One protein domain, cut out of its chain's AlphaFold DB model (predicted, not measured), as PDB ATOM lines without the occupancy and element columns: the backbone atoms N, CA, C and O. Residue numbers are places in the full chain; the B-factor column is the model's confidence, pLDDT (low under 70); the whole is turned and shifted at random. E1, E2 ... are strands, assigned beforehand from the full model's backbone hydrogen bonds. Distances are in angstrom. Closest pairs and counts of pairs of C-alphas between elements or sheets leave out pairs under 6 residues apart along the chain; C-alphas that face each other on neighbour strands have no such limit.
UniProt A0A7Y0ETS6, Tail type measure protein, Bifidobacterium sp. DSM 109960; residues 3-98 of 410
ATOM      1  N   LEU A   3     274.931 152.907 456.784       95.88
ATOM      2  CA  LEU A   3     274.674 151.795 455.890       95.88
ATOM      3  C   LEU A   3     274.589 152.318 454.448       95.88
ATOM      4  O   LEU A   3     273.624 152.991 454.082       95.88
ATOM      5  N   VAL A   4     275.617 152.059 453.638       96.50
ATOM      6  CA  VAL A   4     275.677 152.499 452.238       96.50
ATOM      7  C   VAL A   4     275.229 151.370 451.323       96.50
ATOM      8  O   VAL A   4     275.805 150.280 451.352       96.50
ATOM      9  N   HIS A   5     274.217 151.650 450.509       97.75
ATOM     10  CA  HIS A   5     273.701 150.747 449.491       97.75
ATOM     11  C   HIS A   5     274.346 151.042 448.129       97.75
ATOM     12  O   HIS A   5     274.456 152.198 447.720       97.75
ATOM     13  N   PHE A   6     274.808 150.002 447.442       96.88
ATOM     14  CA  PHE A   6     275.463 150.057 446.141       96.88
ATOM     15  C   PHE A   6     274.581 149.363 445.118       96.88
ATOM     16  O   PHE A   6     274.311 148.183 445.283       96.88
ATOM     17  N   HIS A   7     274.240 150.076 444.047       96.19
ATOM     18  CA  HIS A   7     273.584 149.525 442.868       96.19
ATOM     19  C   HIS A   7     274.337 150.003 441.616       96.19
ATOM     20  O   HIS A   7     274.219 151.166 441.220       96.19
ATOM     21  N   LEU A   8     275.172 149.134 441.035       94.50
ATOM     22  CA  LEU A   8     275.931 149.403 439.806       94.50
ATOM     23  C   LEU A   8     275.405 148.546 438.654       94.50
ATOM     24  O   LEU A   8     275.466 147.319 438.713       94.50
ATOM     25  N   ALA A   9     274.947 149.194 437.587       93.50
ATOM     26  CA  ALA A   9     274.413 148.540 436.399       93.50
ATOM     27  C   ALA A   9     275.069 149.077 435.119       93.50
ATOM     28  O   ALA A   9     275.575 150.201 435.098       93.50
ATOM     29  N   ASP A  10     275.070 148.273 434.055       91.31
ATOM     30  CA  ASP A  10     275.466 148.721 432.719       91.31
ATOM     31  C   ASP A  10     274.427 149.667 432.088       91.31
ATOM     32  O   ASP A  10     273.382 149.970 432.669       91.31
ATOM     33  N   ALA A  11     274.713 150.153 430.876       88.31
ATOM     34  CA  ALA A  11     273.827 151.067 430.154       88.31
ATOM     35  C   ALA A  11     272.449 150.453 429.836       88.31
ATOM     36  O   ALA A  11     271.480 151.187 429.640       88.31
ATOM     37  N   GLU A  12     272.348 149.123 429.804       90.25
ATOM     38  CA  GLU A  12     271.105 148.381 429.604       90.25
ATOM     39  C   GLU A  12     270.368 148.073 430.922       90.25
ATOM     40  O   GLU A  12     269.300 147.456 430.900       90.25
ATOM     41  N   GLY A  13     270.906 148.506 432.069       87.31
ATOM     42  CA  GLY A  13     270.324 148.296 433.393       87.31
ATOM     43  C   GLY A  13     270.600 146.914 433.990       87.31
ATOM     44  O   GLY A  13     269.952 146.534 434.963       87.31
ATOM     45  N   ARG A  14     271.542 146.140 433.436       90.62
ATOM     46  CA  ARG A  14     271.956 144.854 434.014       90.62
ATOM     47  C   ARG A  14     272.984 145.097 435.109       90.62
ATOM     48  O   ARG A  14     274.010 145.733 434.875       90.62
ATOM     49  N   GLY A  15     272.720 144.553 436.291       91.69
ATOM     50  CA  GLY A  15     273.623 144.654 437.431       91.69
ATOM     51  C   GLY A  15     275.005 144.051 437.157       91.69
ATOM     52  O   GLY A  15     275.125 142.987 436.547       91.69
ATOM     53  N   LEU A  16     276.051 144.735 437.617       92.44
ATOM     54  CA  LEU A  16     277.447 144.372 437.388       92.44
ATOM     55  C   LEU A  16     278.032 143.579 438.563       92.44
ATOM     56  O   LEU A  16     277.991 144.014 439.714       92.44
ATOM     57  N   ASP A  17     278.648 142.436 438.272       92.94
ATOM     58  CA  ASP A  17     279.434 141.694 439.258       92.94
ATOM     59  C   ASP A  17     280.835 142.297 439.418       92.94
ATOM     60  O   ASP A  17     281.482 142.709 438.452       92.94
ATOM     61  N   GLY A  18     281.335 142.306 440.654       94.00
ATOM     62  CA  GLY A  18     282.672 142.800 440.967       94.00
ATOM     63  C   GLY A  18     282.786 143.256 442.412       94.00
ATOM     64  O   GLY A  18     282.330 142.572 443.331       94.00
ATOM     65  N   SER A  19     283.433 144.397 442.638       95.88
ATOM     66  CA  SER A  19     283.547 144.966 443.983       95.88
ATOM     67  C   SER A  19     283.736 146.477 443.978       95.88
ATOM     68  O   SER A  19     284.161 147.047 442.982       95.88
ATOM     69  N   VAL A  20     283.469 147.123 445.109       95.88
ATOM     70  CA  VAL A  20     283.848 148.516 445.363       95.88
ATOM     71  C   VAL A  20     284.900 148.536 446.462       95.88
ATOM     72  O   VAL A  20     284.665 148.038 447.563       95.88
ATOM     73  N   SER A  21     286.072 149.099 446.173       96.06
ATOM     74  CA  SER A  21     287.122 149.307 447.170       96.06
ATOM     75  C   SER A  21     287.001 150.705 447.762       96.06
ATOM     76  O   SER A  21     287.139 151.700 447.053       96.06
ATOM     77  N   LEU A  22     286.743 150.772 449.062       93.88
ATOM     78  CA  LEU A  22     286.618 151.994 449.841       93.88
ATOM     79  C   LEU A  22     287.905 152.203 450.635       93.88
ATOM     80  O   LEU A  22     288.236 151.431 451.536       93.88
ATOM     81  N   VAL A  23     288.633 153.268 450.304       91.94
ATOM     82  CA  VAL A  23     289.879 153.642 450.981       91.94
ATOM     83  C   VAL A  23     289.745 155.063 451.525       91.94
ATOM     84  O   VAL A  23     289.430 155.966 450.752       91.94
ATOM     85  N   PRO A  24     289.995 155.315 452.817       89.44
ATOM     86  CA  PRO A  24     289.948 156.675 453.340       89.44
ATOM     87  C   PRO A  24     291.092 157.514 452.754       89.44
ATOM     88  O   PRO A  24     292.235 157.058 452.676       89.44
ATOM     89  N   THR A  25     290.799 158.750 452.342       86.19
ATOM     90  CA  THR A  25     291.787 159.648 451.713       86.19
ATOM     91  C   THR A  25     292.869 160.119 452.674       86.19
ATOM     92  O   THR A  25     293.958 160.497 452.238       86.19
ATOM     93  N   ARG A  26     292.601 160.084 453.982       74.44
ATOM     94  CA  ARG A  26     293.542 160.506 455.015       74.44
ATOM     95  C   ARG A  26     293.471 159.592 456.229       74.44
ATOM     96  O   ARG A  26     292.425 159.053 456.576       74.44
ATOM     97  N   ARG A  27     294.616 159.448 456.893       66.56
ATOM     98  CA  ARG A  27     294.714 158.859 458.227       66.56
ATOM     99  C   ARG A  27     294.493 159.974 459.244       66.56
ATOM    100  O   ARG A  27     295.240 160.949 459.226       66.56
ATOM    101  N   VAL A  28     293.467 159.849 460.080       56.25
ATOM    102  CA  VAL A  28     293.176 160.835 461.126       56.25
ATOM    103  C   VAL A  28     294.081 160.553 462.325       56.25
ATOM    104  O   VAL A  28     294.111 159.438 462.854       56.25
ATOM    105  N   THR A  29     294.859 161.556 462.722       51.62
ATOM    106  CA  THR A  29     295.691 161.525 463.928       51.62
ATOM    107  C   THR A  29     294.872 162.105 465.075       51.62
ATOM    108  O   THR A  29     294.387 163.225 464.958       51.62
ATOM    109  N   VAL A  30     294.702 161.353 466.160       51.75
ATOM    110  CA  VAL A  30     294.023 161.799 467.382       51.75
ATOM    111  C   VAL A  30     295.054 161.778 468.505       51.75
ATOM    112  O   VAL A  30     295.479 160.700 468.923       51.75
ATOM    113  N   ALA A  31     295.474 162.958 468.972       55.91
ATOM    114  CA  ALA A  31     296.579 163.119 469.922       55.91
ATOM    115  C   ALA A  31     297.867 162.399 469.448       55.91
ATOM    116  O   ALA A  31     298.467 162.799 468.453       55.91
ATOM    117  N   ASP A  32     298.284 161.335 470.127       48.47
ATOM    118  CA  ASP A  32     299.454 160.496 469.847       48.47
ATOM    119  C   ASP A  32     299.122 159.182 469.103       48.47
ATOM    120  O   ASP A  32     300.019 158.396 468.797       48.47
ATOM    121  N   ALA A  33     297.851 158.948 468.744       42.56
ATOM    122  CA  ALA A  33     297.395 157.726 468.080       42.56
ATOM    123  C   ALA A  33     296.720 157.989 466.723       42.56
ATOM    124  O   ALA A  33     295.777 158.767 466.596       42.56
ATOM    125  N   ILE A  34     297.143 157.265 465.684       53.53
ATOM    126  CA  ILE A  34     296.449 157.249 464.389       53.53
ATOM    127  C   ILE A  34     295.247 156.300 464.498       53.53
ATOM    128  O   ILE A  34     295.425 155.085 464.599       53.53
ATOM    129  N   ARG A  35     294.023 156.838 464.464       57.06
ATOM    130  CA  ARG A  35     292.782 156.043 464.460       57.06
ATOM    131  C   ARG A  35     292.296 155.908 463.016       57.06
ATOM    132  O   ARG A  35     291.954 156.886 462.361       57.06
ATOM    133  N   LEU A  36     292.335 154.680 462.501       57.94
ATOM    134  CA  LEU A  36     292.067 154.363 461.097       57.94
ATOM    135  C   LEU A  36     290.607 153.917 460.902       57.94
ATOM    136  O   LEU A  36     290.214 152.925 461.516       57.94
ATOM    137  N   PRO A  37     289.831 154.521 459.985       67.56
ATOM    138  CA  PRO A  37     288.870 153.740 459.217       67.56
ATOM    139  C   PRO A  37     289.639 152.665 458.442       67.56
ATOM    140  O   PRO A  37     290.588 152.964 457.713       67.56
ATOM    141  N   VAL A  38     289.275 151.399 458.631       79.00
ATOM    142  CA  VAL A  38     289.892 150.293 457.896       79.00
ATOM    143  C   VAL A  38     289.391 150.355 456.455       79.00
ATOM    144  O   VAL A  38     288.186 150.443 456.221       79.00
ATOM    145  N   ALA A  39     290.311 150.349 455.488       86.44
ATOM    146  CA  ALA A  39     289.936 150.217 454.086       86.44
ATOM    147  C   ALA A  39     289.170 148.904 453.894       86.44
ATOM    148  O   ALA A  39     289.585 147.867 454.416       86.44
ATOM    149  N   GLN A  40     288.078 148.940 453.142       91.62
ATOM    150  CA  GLN A  40     287.223 147.775 452.955       91.62
ATOM    151  C   GLN A  40     286.863 147.583 451.493       91.62
ATOM    152  O   GLN A  40     286.750 148.539 450.730       91.62
ATOM    153  N   THR A  41     286.674 146.328 451.109       95.25
ATOM    154  CA  THR A  41     286.240 145.957 449.766       95.25
ATOM    155  C   THR A  41     284.883 145.289 449.874       95.25
ATOM    156  O   THR A  41     284.743 144.259 450.529       95.25
ATOM    157  N   VAL A  42     283.889 145.885 449.228       95.69
ATOM    158  CA  VAL A  42     282.503 145.421 449.219       95.69
ATOM    159  C   VAL A  42     282.288 144.620 447.947       95.69
ATOM    160  O   VAL A  42     282.496 145.139 446.854       95.69
ATOM    161  N   LYS A  43     281.910 143.348 448.065       96.62
ATOM    162  CA  LYS A  43     281.626 142.503 446.903       96.62
ATOM    163  C   LYS A  43     280.215 142.783 446.389       96.62
ATOM    164  O   LYS A  43     279.276 142.731 447.175       96.62
ATOM    165  N   LEU A  44     280.087 143.021 445.089       95.56
ATOM    166  CA  LEU A  44     278.809 143.214 444.406       95.56
ATOM    167  C   LEU A  44     278.327 141.884 443.831       95.56
ATOM    168  O   LEU A  44     279.128 141.117 443.292       95.56
ATOM    169  N   THR A  45     277.025 141.628 443.946       94.25
ATOM    170  CA  THR A  45     276.349 140.501 443.293       94.25
ATOM    171  C   THR A  45     275.190 141.053 442.482       94.25
ATOM    172  O   THR A  45     274.287 141.652 443.056       94.25
ATOM    173  N   ALA A  46     275.225 140.880 441.160       92.38
ATOM    174  CA  ALA A  46     274.284 141.502 440.233       92.38
ATOM    175  C   ALA A  46     274.126 143.014 440.484       92.38
ATOM    176  O   ALA A  46     273.017 143.536 440.512       92.38
ATOM    177  N   GLY A  47     275.241 143.719 440.690       91.62
ATOM    178  CA  GLY A  47     275.255 145.162 440.928       91.62
ATOM    179  C   GLY A  47     274.938 145.594 442.354       91.62
ATOM    180  O   GLY A  47     275.217 146.744 442.671       91.62
ATOM    181  N   GLU A  48     274.429 144.699 443.204       95.88
ATOM    182  CA  GLU A  48     273.897 145.037 444.525       95.88
ATOM    183  C   GLU A  48     274.879 144.706 445.656       95.88
ATOM    184  O   GLU A  48     275.500 143.633 445.673       95.88
ATOM    185  N   ALA A  49     274.989 145.609 446.633       96.69
ATOM    186  CA  ALA A  49     275.555 145.324 447.949       96.69
ATOM    187  C   ALA A  49     275.172 146.381 448.984       96.69
ATOM    188  O   ALA A  49     274.899 147.532 448.661       96.69
ATOM    189  N   THR A  50     275.301 146.016 450.254       95.88
ATOM    190  CA  THR A  50     275.192 146.954 451.368       95.88
ATOM    191  C   THR A  50     276.416 146.816 452.259       95.88
ATOM    192  O   THR A  50     276.823 145.699 452.580       95.88
ATOM    193  N   ALA A  51     277.005 147.936 452.671       94.44
ATOM    194  CA  ALA A  51     278.131 147.936 453.595       94.44
ATOM    195  C   ALA A  51     277.980 149.009 454.665       94.44
ATOM    196  O   ALA A  51     277.522 150.118 454.398       94.44
ATOM    197  N   GLU A  52     278.424 148.695 455.876       93.12
ATOM    198  CA  GLU A  52     278.615 149.705 456.906       93.12
ATOM    199  C   GLU A  52     279.875 150.504 456.581       93.12
ATOM    200  O   GLU A  52     280.979 149.967 456.500       93.12
ATOM    201  N   VAL A  53     279.706 151.800 456.360       91.06
ATOM    202  CA  VAL A  53     280.787 152.721 456.028       91.06
ATOM    203  C   VAL A  53     280.837 153.802 457.096       91.06
ATOM    204  O   VAL A  53     279.814 154.320 457.544       91.06
ATOM    205  N   MET A  54     282.040 154.143 457.548       89.12
ATOM    206  CA  MET A  54     282.192 155.201 458.541       89.12
ATOM    207  C   MET A  54     281.857 156.564 457.919       89.12
ATOM    208  O   MET A  54     282.369 156.840 456.831       89.12
ATOM    209  N   PRO A  55     281.048 157.411 458.581       90.31
ATOM    210  CA  PRO A  55     280.785 158.761 458.104       90.31
ATOM    211  C   PRO A  55     282.076 159.553 457.918       90.31
ATOM    212  O   PRO A  55     282.965 159.503 458.772       90.31
ATOM    213  N   SER A  56     282.163 160.275 456.808       87.06
ATOM    214  CA  SER A  56     283.237 161.220 456.516       87.06
ATOM    215  C   SER A  56     283.191 162.413 457.479       87.06
ATOM    216  O   SER A  56     282.199 162.654 458.167       87.06
ATOM    217  N   THR A  57     284.272 163.188 457.520       81.62
ATOM    218  CA  THR A  57     284.299 164.493 458.201       81.62
ATOM    219  C   THR A  57     284.832 165.557 457.246       81.62
ATOM    220  O   THR A  57     285.217 165.256 456.119       81.62
ATOM    221  N   THR A  58     284.941 166.806 457.696       78.75
ATOM    222  CA  THR A  58     285.586 167.882 456.921       78.75
ATOM    223  C   THR A  58     287.062 167.607 456.602       78.75
ATOM    224  O   THR A  58     287.628 168.246 455.716       78.75
ATOM    225  N   GLN A  59     287.696 166.653 457.295       76.44
ATOM    226  CA  GLN A  59     289.127 166.361 457.181       76.44
ATOM    227  C   GLN A  59     289.464 165.182 456.254       76.44
ATOM    228  O   GLN A  59     290.636 164.994 455.908       76.44
ATOM    229  N   TRP A  60     288.487 164.341 455.899       84.88
ATOM    230  CA  TRP A  60     288.713 163.141 455.090       84.88
ATOM    231  C   TRP A  60     287.438 162.675 454.376       84.88
ATOM    232  O   TRP A  60     286.325 162.890 454.843       84.88
ATOM    233  N   ALA A  61     287.620 161.988 453.249       90.94
ATOM    234  CA  ALA A  61     286.554 161.415 452.433       90.94
ATOM    235  C   ALA A  61     286.908 159.974 452.034       90.94
ATOM    236  O   ALA A  61     288.034 159.513 452.256       90.94
ATOM    237  N   TRP A  62     285.975 159.256 451.412       92.94
ATOM    238  CA  TRP A  62     286.230 157.915 450.892       92.94
ATOM    239  C   TRP A  62     286.608 157.962 449.421       92.94
ATOM    240  O   TRP A  62     285.840 158.431 448.591       92.94
ATOM    241  N   ARG A  63     287.765 157.407 449.069       94.94
ATOM    242  CA  ARG A  63     288.084 157.033 447.694       94.94
ATOM    243  C   ARG A  63     287.392 155.705 447.387       94.94
ATOM    244  O   ARG A  63     287.879 154.656 447.806       94.94
ATOM    245  N   ALA A  64     286.284 155.758 446.661       95.75
ATOM    246  CA  ALA A  64     285.566 154.600 446.154       95.75
ATOM    247  C   ALA A  64     286.101 154.237 444.765       95.75
ATOM    248  O   ALA A  64     285.992 155.020 443.829       95.75
ATOM    249  N   SER A  65     286.738 153.076 444.637       96.88
ATOM    250  CA  SER A  65     287.169 152.526 443.346       96.88
ATOM    251  C   SER A  65     286.199 151.427 442.936       96.88
ATOM    252  O   SER A  65     286.133 150.391 443.598       96.88
ATOM    253  N   GLU A  66     285.452 151.652 441.864       96.56
ATOM    254  CA  GLU A  66     284.495 150.696 441.314       96.56
ATOM    255  C   GLU A  66     285.252 149.677 440.460       96.56
ATOM    256  O   GLU A  66     285.688 149.949 439.343       96.56
ATOM    257  N   LEU A  67     285.456 148.486 441.009       95.62
ATOM    258  CA  LEU A  67     286.168 147.381 440.371       95.62
ATOM    259  C   LEU A  67     285.163 146.501 439.612       95.62
ATOM    260  O   LEU A  67     285.007 145.313 439.903       95.62
ATOM    261  N   VAL A  68     284.457 147.125 438.670       92.44
ATOM    262  CA  VAL A  68     283.483 146.520 437.746       92.44
ATOM    263  C   VAL A  68     283.801 146.951 436.310       92.44
ATOM    264  O   VAL A  68     284.612 147.852 436.086       92.44
ATOM    265  N   ALA A  69     283.177 146.318 435.314       88.69
ATOM    266  CA  ALA A  69     283.347 146.716 433.918       88.69
ATOM    267  C   ALA A  69     282.879 148.169 433.702       88.69
ATOM    268  O   ALA A  69     281.713 148.481 433.912       88.69
ATOM    269  N   GLY A  70     283.796 149.055 433.296       87.06
ATOM    270  CA  GLY A  70     283.513 150.486 433.103       87.06
ATOM    271  C   GLY A  70     283.507 151.331 434.383       87.06
ATOM    272  O   GLY A  70     283.162 152.508 434.314       87.06
ATOM    273  N   GLY A  71     283.894 150.758 435.527       90.62
ATOM    274  CA  GLY A  71     283.909 151.461 436.808       90.62
ATOM    275  C   GLY A  71     284.905 152.621 436.866       90.62
ATOM    276  O   GLY A  71     285.916 152.655 436.156       90.62
ATOM    277  N   ILE A  72     284.613 153.579 437.743       93.88
ATOM    278  CA  ILE A  72     285.419 154.783 437.956       93.88
ATOM    279  C   ILE A  72     285.942 154.880 439.394       93.88
ATOM    280  O   ILE A  72     285.654 154.056 440.262       93.88
ATOM    281  N   VAL A  73     286.756 155.906 439.648       95.56
ATOM    282  CA  VAL A  73     287.138 156.298 441.005       95.56
ATOM    283  C   VAL A  73     286.376 157.558 441.377       95.56
ATOM    284  O   VAL A  73     286.521 158.581 440.709       95.56
ATOM    285  N   ARG A  74     285.625 157.491 442.473       95.88
ATOM    286  CA  ARG A  74     284.948 158.630 443.090       95.88
ATOM    287  C   ARG A  74     285.573 158.950 444.440       95.88
ATOM    288  O   ARG A  74     286.110 158.072 445.117       95.88
ATOM    289  N   TYR A  75     285.503 160.211 444.830       94.56
ATOM    290  CA  TYR A  75     285.855 160.657 446.173       94.56
ATOM    291  C   TYR A  75     284.575 161.160 446.804       94.56
ATOM    292  O   TYR A  75     284.044 162.158 446.344       94.56
ATOM    293  N   VAL A  76     284.048 160.449 447.793       94.25
ATOM    294  CA  VAL A  76     282.681 160.663 448.274       94.25
ATOM    295  C   VAL A  76     282.632 160.992 449.758       94.25
ATOM    296  O   VAL A  76     283.378 160.434 450.574       94.25
ATOM    297  N   GLU A  77     281.724 161.895 450.113       92.75
ATOM    298  CA  GLU A  77     281.318 162.133 451.493       92.75
ATOM    299  C   GLU A  77     280.264 161.106 451.899       92.75
ATOM    300  O   GLU A  77     279.202 161.013 451.283       92.75
ATOM    301  N   VAL A  78     280.548 160.339 452.951       93.19
ATOM    302  CA  VAL A  78     279.544 159.490 453.591       93.19
ATOM    303  C   VAL A  78     278.920 160.297 454.732       93.19
ATOM    304  O   VAL A  78     279.630 160.620 455.683       93.19
ATOM    305  N   PRO A  79     277.630 160.654 454.658       91.06
ATOM    306  CA  PRO A  79     276.980 161.484 455.671       91.06
ATOM    307  C   PRO A  79     276.741 160.707 456.967       91.06
ATOM    308  O   PRO A  79     276.465 159.512 456.919       91.06
ATOM    309  N   ASP A  80     276.752 161.387 458.115       89.50
ATOM    310  CA  ASP A  80     276.433 160.784 459.420       89.50
ATOM    311  C   ASP A  80     274.916 160.606 459.602       89.50
ATOM    312  O   ASP A  80     274.231 161.403 460.242       89.50
ATOM    313  N   LYS A  81     274.372 159.575 458.952       89.88
ATOM    314  CA  LYS A  81     272.968 159.140 459.062       89.88
ATOM    315  C   LYS A  81     272.851 157.619 458.975       89.88
ATOM    316  O   LYS A  81     273.817 156.941 458.638       89.88
ATOM    317  N   GLU A  82     271.665 157.086 459.263       90.81
ATOM    318  CA  GLU A  82     271.406 155.639 459.302       90.81
ATOM    319  C   GLU A  82     271.715 154.942 457.966       90.81
ATOM    320  O   GLU A  82     272.433 153.942 457.947       90.81
ATOM    321  N   SER A  83     271.243 155.499 456.844       94.31
ATOM    322  CA  SER A  83     271.443 154.921 455.513       94.31
ATOM    323  C   SER A  83     271.652 155.961 454.410       94.31
ATOM    324  O   SER A  83     271.189 157.107 454.492       94.31
ATOM    325  N   ALA A  84     272.372 155.565 453.358       95.50
ATOM    326  CA  ALA A  84     272.611 156.372 452.166       95.50
ATOM    327  C   ALA A  84     272.753 155.503 450.904       95.50
ATOM    328  O   ALA A  84     273.324 154.420 450.949       95.50
ATOM    329  N   GLU A  85     272.292 156.013 449.762       96.69
ATOM    330  CA  GLU A  85     272.556 155.409 448.451       96.69
ATOM    331  C   GLU A  85     273.910 155.881 447.917       96.69
ATOM    332  O   GLU A  85     274.181 157.084 447.902       96.69
ATOM    333  N   TYR A  86     274.738 154.957 447.425       96.19
ATOM    334  CA  TYR A  86     276.061 155.250 446.864       96.19
ATOM    335  C   TYR A  86     275.997 156.242 445.689       96.19
ATOM    336  O   TYR A  86     276.837 157.138 445.562       96.19
ATOM    337  N   SER A  87     274.965 156.131 444.851       93.50
ATOM    338  CA  SER A  87     274.716 157.048 443.730       93.50
ATOM    339  C   SER A  87     274.384 158.473 444.184       93.50
ATOM    340  O   SER A  87     274.665 159.423 443.459       93.50
ATOM    341  N   GLY A  88     273.827 158.629 445.388       92.62
ATOM    342  CA  GLY A  88     273.461 159.914 445.982       92.62
ATOM    343  C   GLY A  88     274.529 160.516 446.895       92.62
ATOM    344  O   GLY A  88     274.287 161.573 447.478       92.62
ATOM    345  N   LEU A  89     275.684 159.860 447.062       95.19
ATOM    346  CA  LEU A  89     276.786 160.432 447.832       95.19
ATOM    347  C   LEU A  89     277.401 161.618 447.089       95.19
ATOM    348  O   LEU A  89     277.586 161.574 445.870       95.19
ATOM    349  N   VAL A  90     277.730 162.659 447.848       94.31
ATOM    350  CA  VAL A  90     278.313 163.897 447.328       94.31
ATOM    351  C   VAL A  90     279.765 163.645 446.944       94.31
ATOM    352  O   VAL A  90     280.539 163.142 447.759       94.31
ATOM    353  N   ASP A  91     280.139 164.011 445.718       92.88
ATOM    354  CA  ASP A  91     281.535 163.997 445.293       92.88
ATOM    355  C   ASP A  91     282.303 165.166 445.932       92.88
ATOM    356  O   ASP A  91     281.888 166.324 445.876       92.88
ATOM    357  N   VAL A  92     283.444 164.849 446.530       89.75
ATOM    358  CA  VAL A  92     284.328 165.769 447.246       89.75
ATOM    359  C   VAL A  92     285.645 165.872 446.496       89.75
ATOM    360  O   VAL A  92     286.267 164.856 446.193       89.75
ATOM    361  N   ASP A  93     286.128 167.093 446.256       87.44
ATOM    362  CA  ASP A  93     287.518 167.286 445.842       87.44
ATOM    363  C   ASP A  93     288.436 167.056 447.058       87.44
ATOM    364  O   ASP A  93     288.381 167.813 448.031       87.44
ATOM    365  N   PRO A  94     289.331 166.049 447.045       81.00
ATOM    366  CA  PRO A  94     290.234 165.803 448.169       81.00
ATOM    367  C   PRO A  94     291.134 167.000 448.506       81.00
ATOM    368  O   PRO A  94     291.657 167.076 449.617       81.00
ATOM    369  N   LYS A  95     291.340 167.931 447.563       81.31
ATOM    370  CA  LYS A  95     292.138 169.146 447.777       81.31
ATOM    371  C   LYS A  95     291.427 170.199 448.623       81.31
ATOM    372  O   LYS A  95     292.108 171.071 449.154       81.31
ATOM    373  N   THR A  96     290.103 170.134 448.751       80.56
ATOM    374  CA  THR A  96     289.307 171.103 449.522       80.56
ATOM    375  C   THR A  96     289.040 170.653 450.956       80.56
ATOM    376  O   THR A  96     288.363 171.360 451.695       80.56
ATOM    377  N   LEU A  97     289.549 169.484 451.358       78.81
ATOM    378  CA  LEU A  97     289.436 168.983 452.727       78.81
ATOM    379  C   LEU A  97     290.208 169.883 453.698       78.81
ATOM    380  O   LEU A  97     291.345 170.275 453.427       78.81
ATOM    381  N   ASP A  98     289.599 170.179 454.846       69.88
ATOM    382  CA  ASP A  98     290.187 171.031 455.874       69.88
ATOM    383  C   ASP A  98     291.358 170.308 456.547       69.88
ATOM    384  O   ASP A  98     291.208 169.310 457.259       69.88
TER     385      ASP A  98
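AT A GLANCE: This is residues 3 to 98 of the 410 residues of the protein "Tail type measure protein" of Bifidobacterium sp. DSM 109960 (UniProt A0A7Y0ETS6). Picture a small sandwich, a strongly twisted four-stranded sheet of E5, E2, E7 and E8 face to face with a smaller sheet of E6, E1 and E9. The small hairpin E3 and E4 reaches beyond one end of it as an arm, and its residues 29 to 34 stick out. The printed part has 96 residues with no named helix and nine strands, E1 to E9 in order along the chain; the class is all strand, with 43 residues, under half, in named elements. The larger sheet runs E5, E2, E7, E8, all antiparallel, and the smaller E6, E1, E9, mixed. The whole is compact, with a radius of gyration of the C-alphas of 13.8 A, and spans 49 by 22 by 22 A.

HOW THE PARTS SIT: Begin at E1, residues 3 to 7, the inner strand of its sheet. On E6, residues 48 to 53, it has an antiparallel neighbour, with N 4 and O 51 2.8 A apart; on E9, residues 83 to 85, a parallel one, with N 5 and O 84 at 2.9 A, both within hydrogen-bond range. Next comes E2, residues 18 to 24, antiparallel to E5, residues 40 to 44, where N 20 and O 42 are 2.8 A apart. E2 is also antiparallel to E7, residues 62 to 67, with N 21 and O 65 at 2.9 A. E7 forms a hairpin with E8, residues 73 to 77, where N 64 and O 74 are 2.8 A apart. The hairpin of E3, residues 28 to 30, and E4, residues 33 to 35, has N 30 and O 33 at 2.8 A. Between the two sheets of the sandwich, the parts that face each other are 9.7 A centre to centre. The closest C-alphas of E5 and E6 are those of Val 42 and Ala 51, 6.7 A apart.

IN THESE COORDINATES: Find C-alpha 3 at (274.674, 151.795, 455.890), where E1 begins and runs 13.3 A. E2, from C-alpha 18 at (282.672, 142.800, 440.967), covers 20.0 A; E6 covers 15.5 A and E7 14.9 A. E9 ends at C-alpha 85, (272.556, 155.409, 448.451). After it, residues 86 to 98 hold no named element, but residues 90 to 91 pair antiparallel with residues 76 to 77 of E8.

THE WHOLE: The C-alphas farthest apart are those of Glu 12 and Asp 32, 50.7 A. The printed part has no cut and no long link. Mean pLDDT of the printed part is 87.1; look at residues 27 to 37 and residue 98 for values under 70.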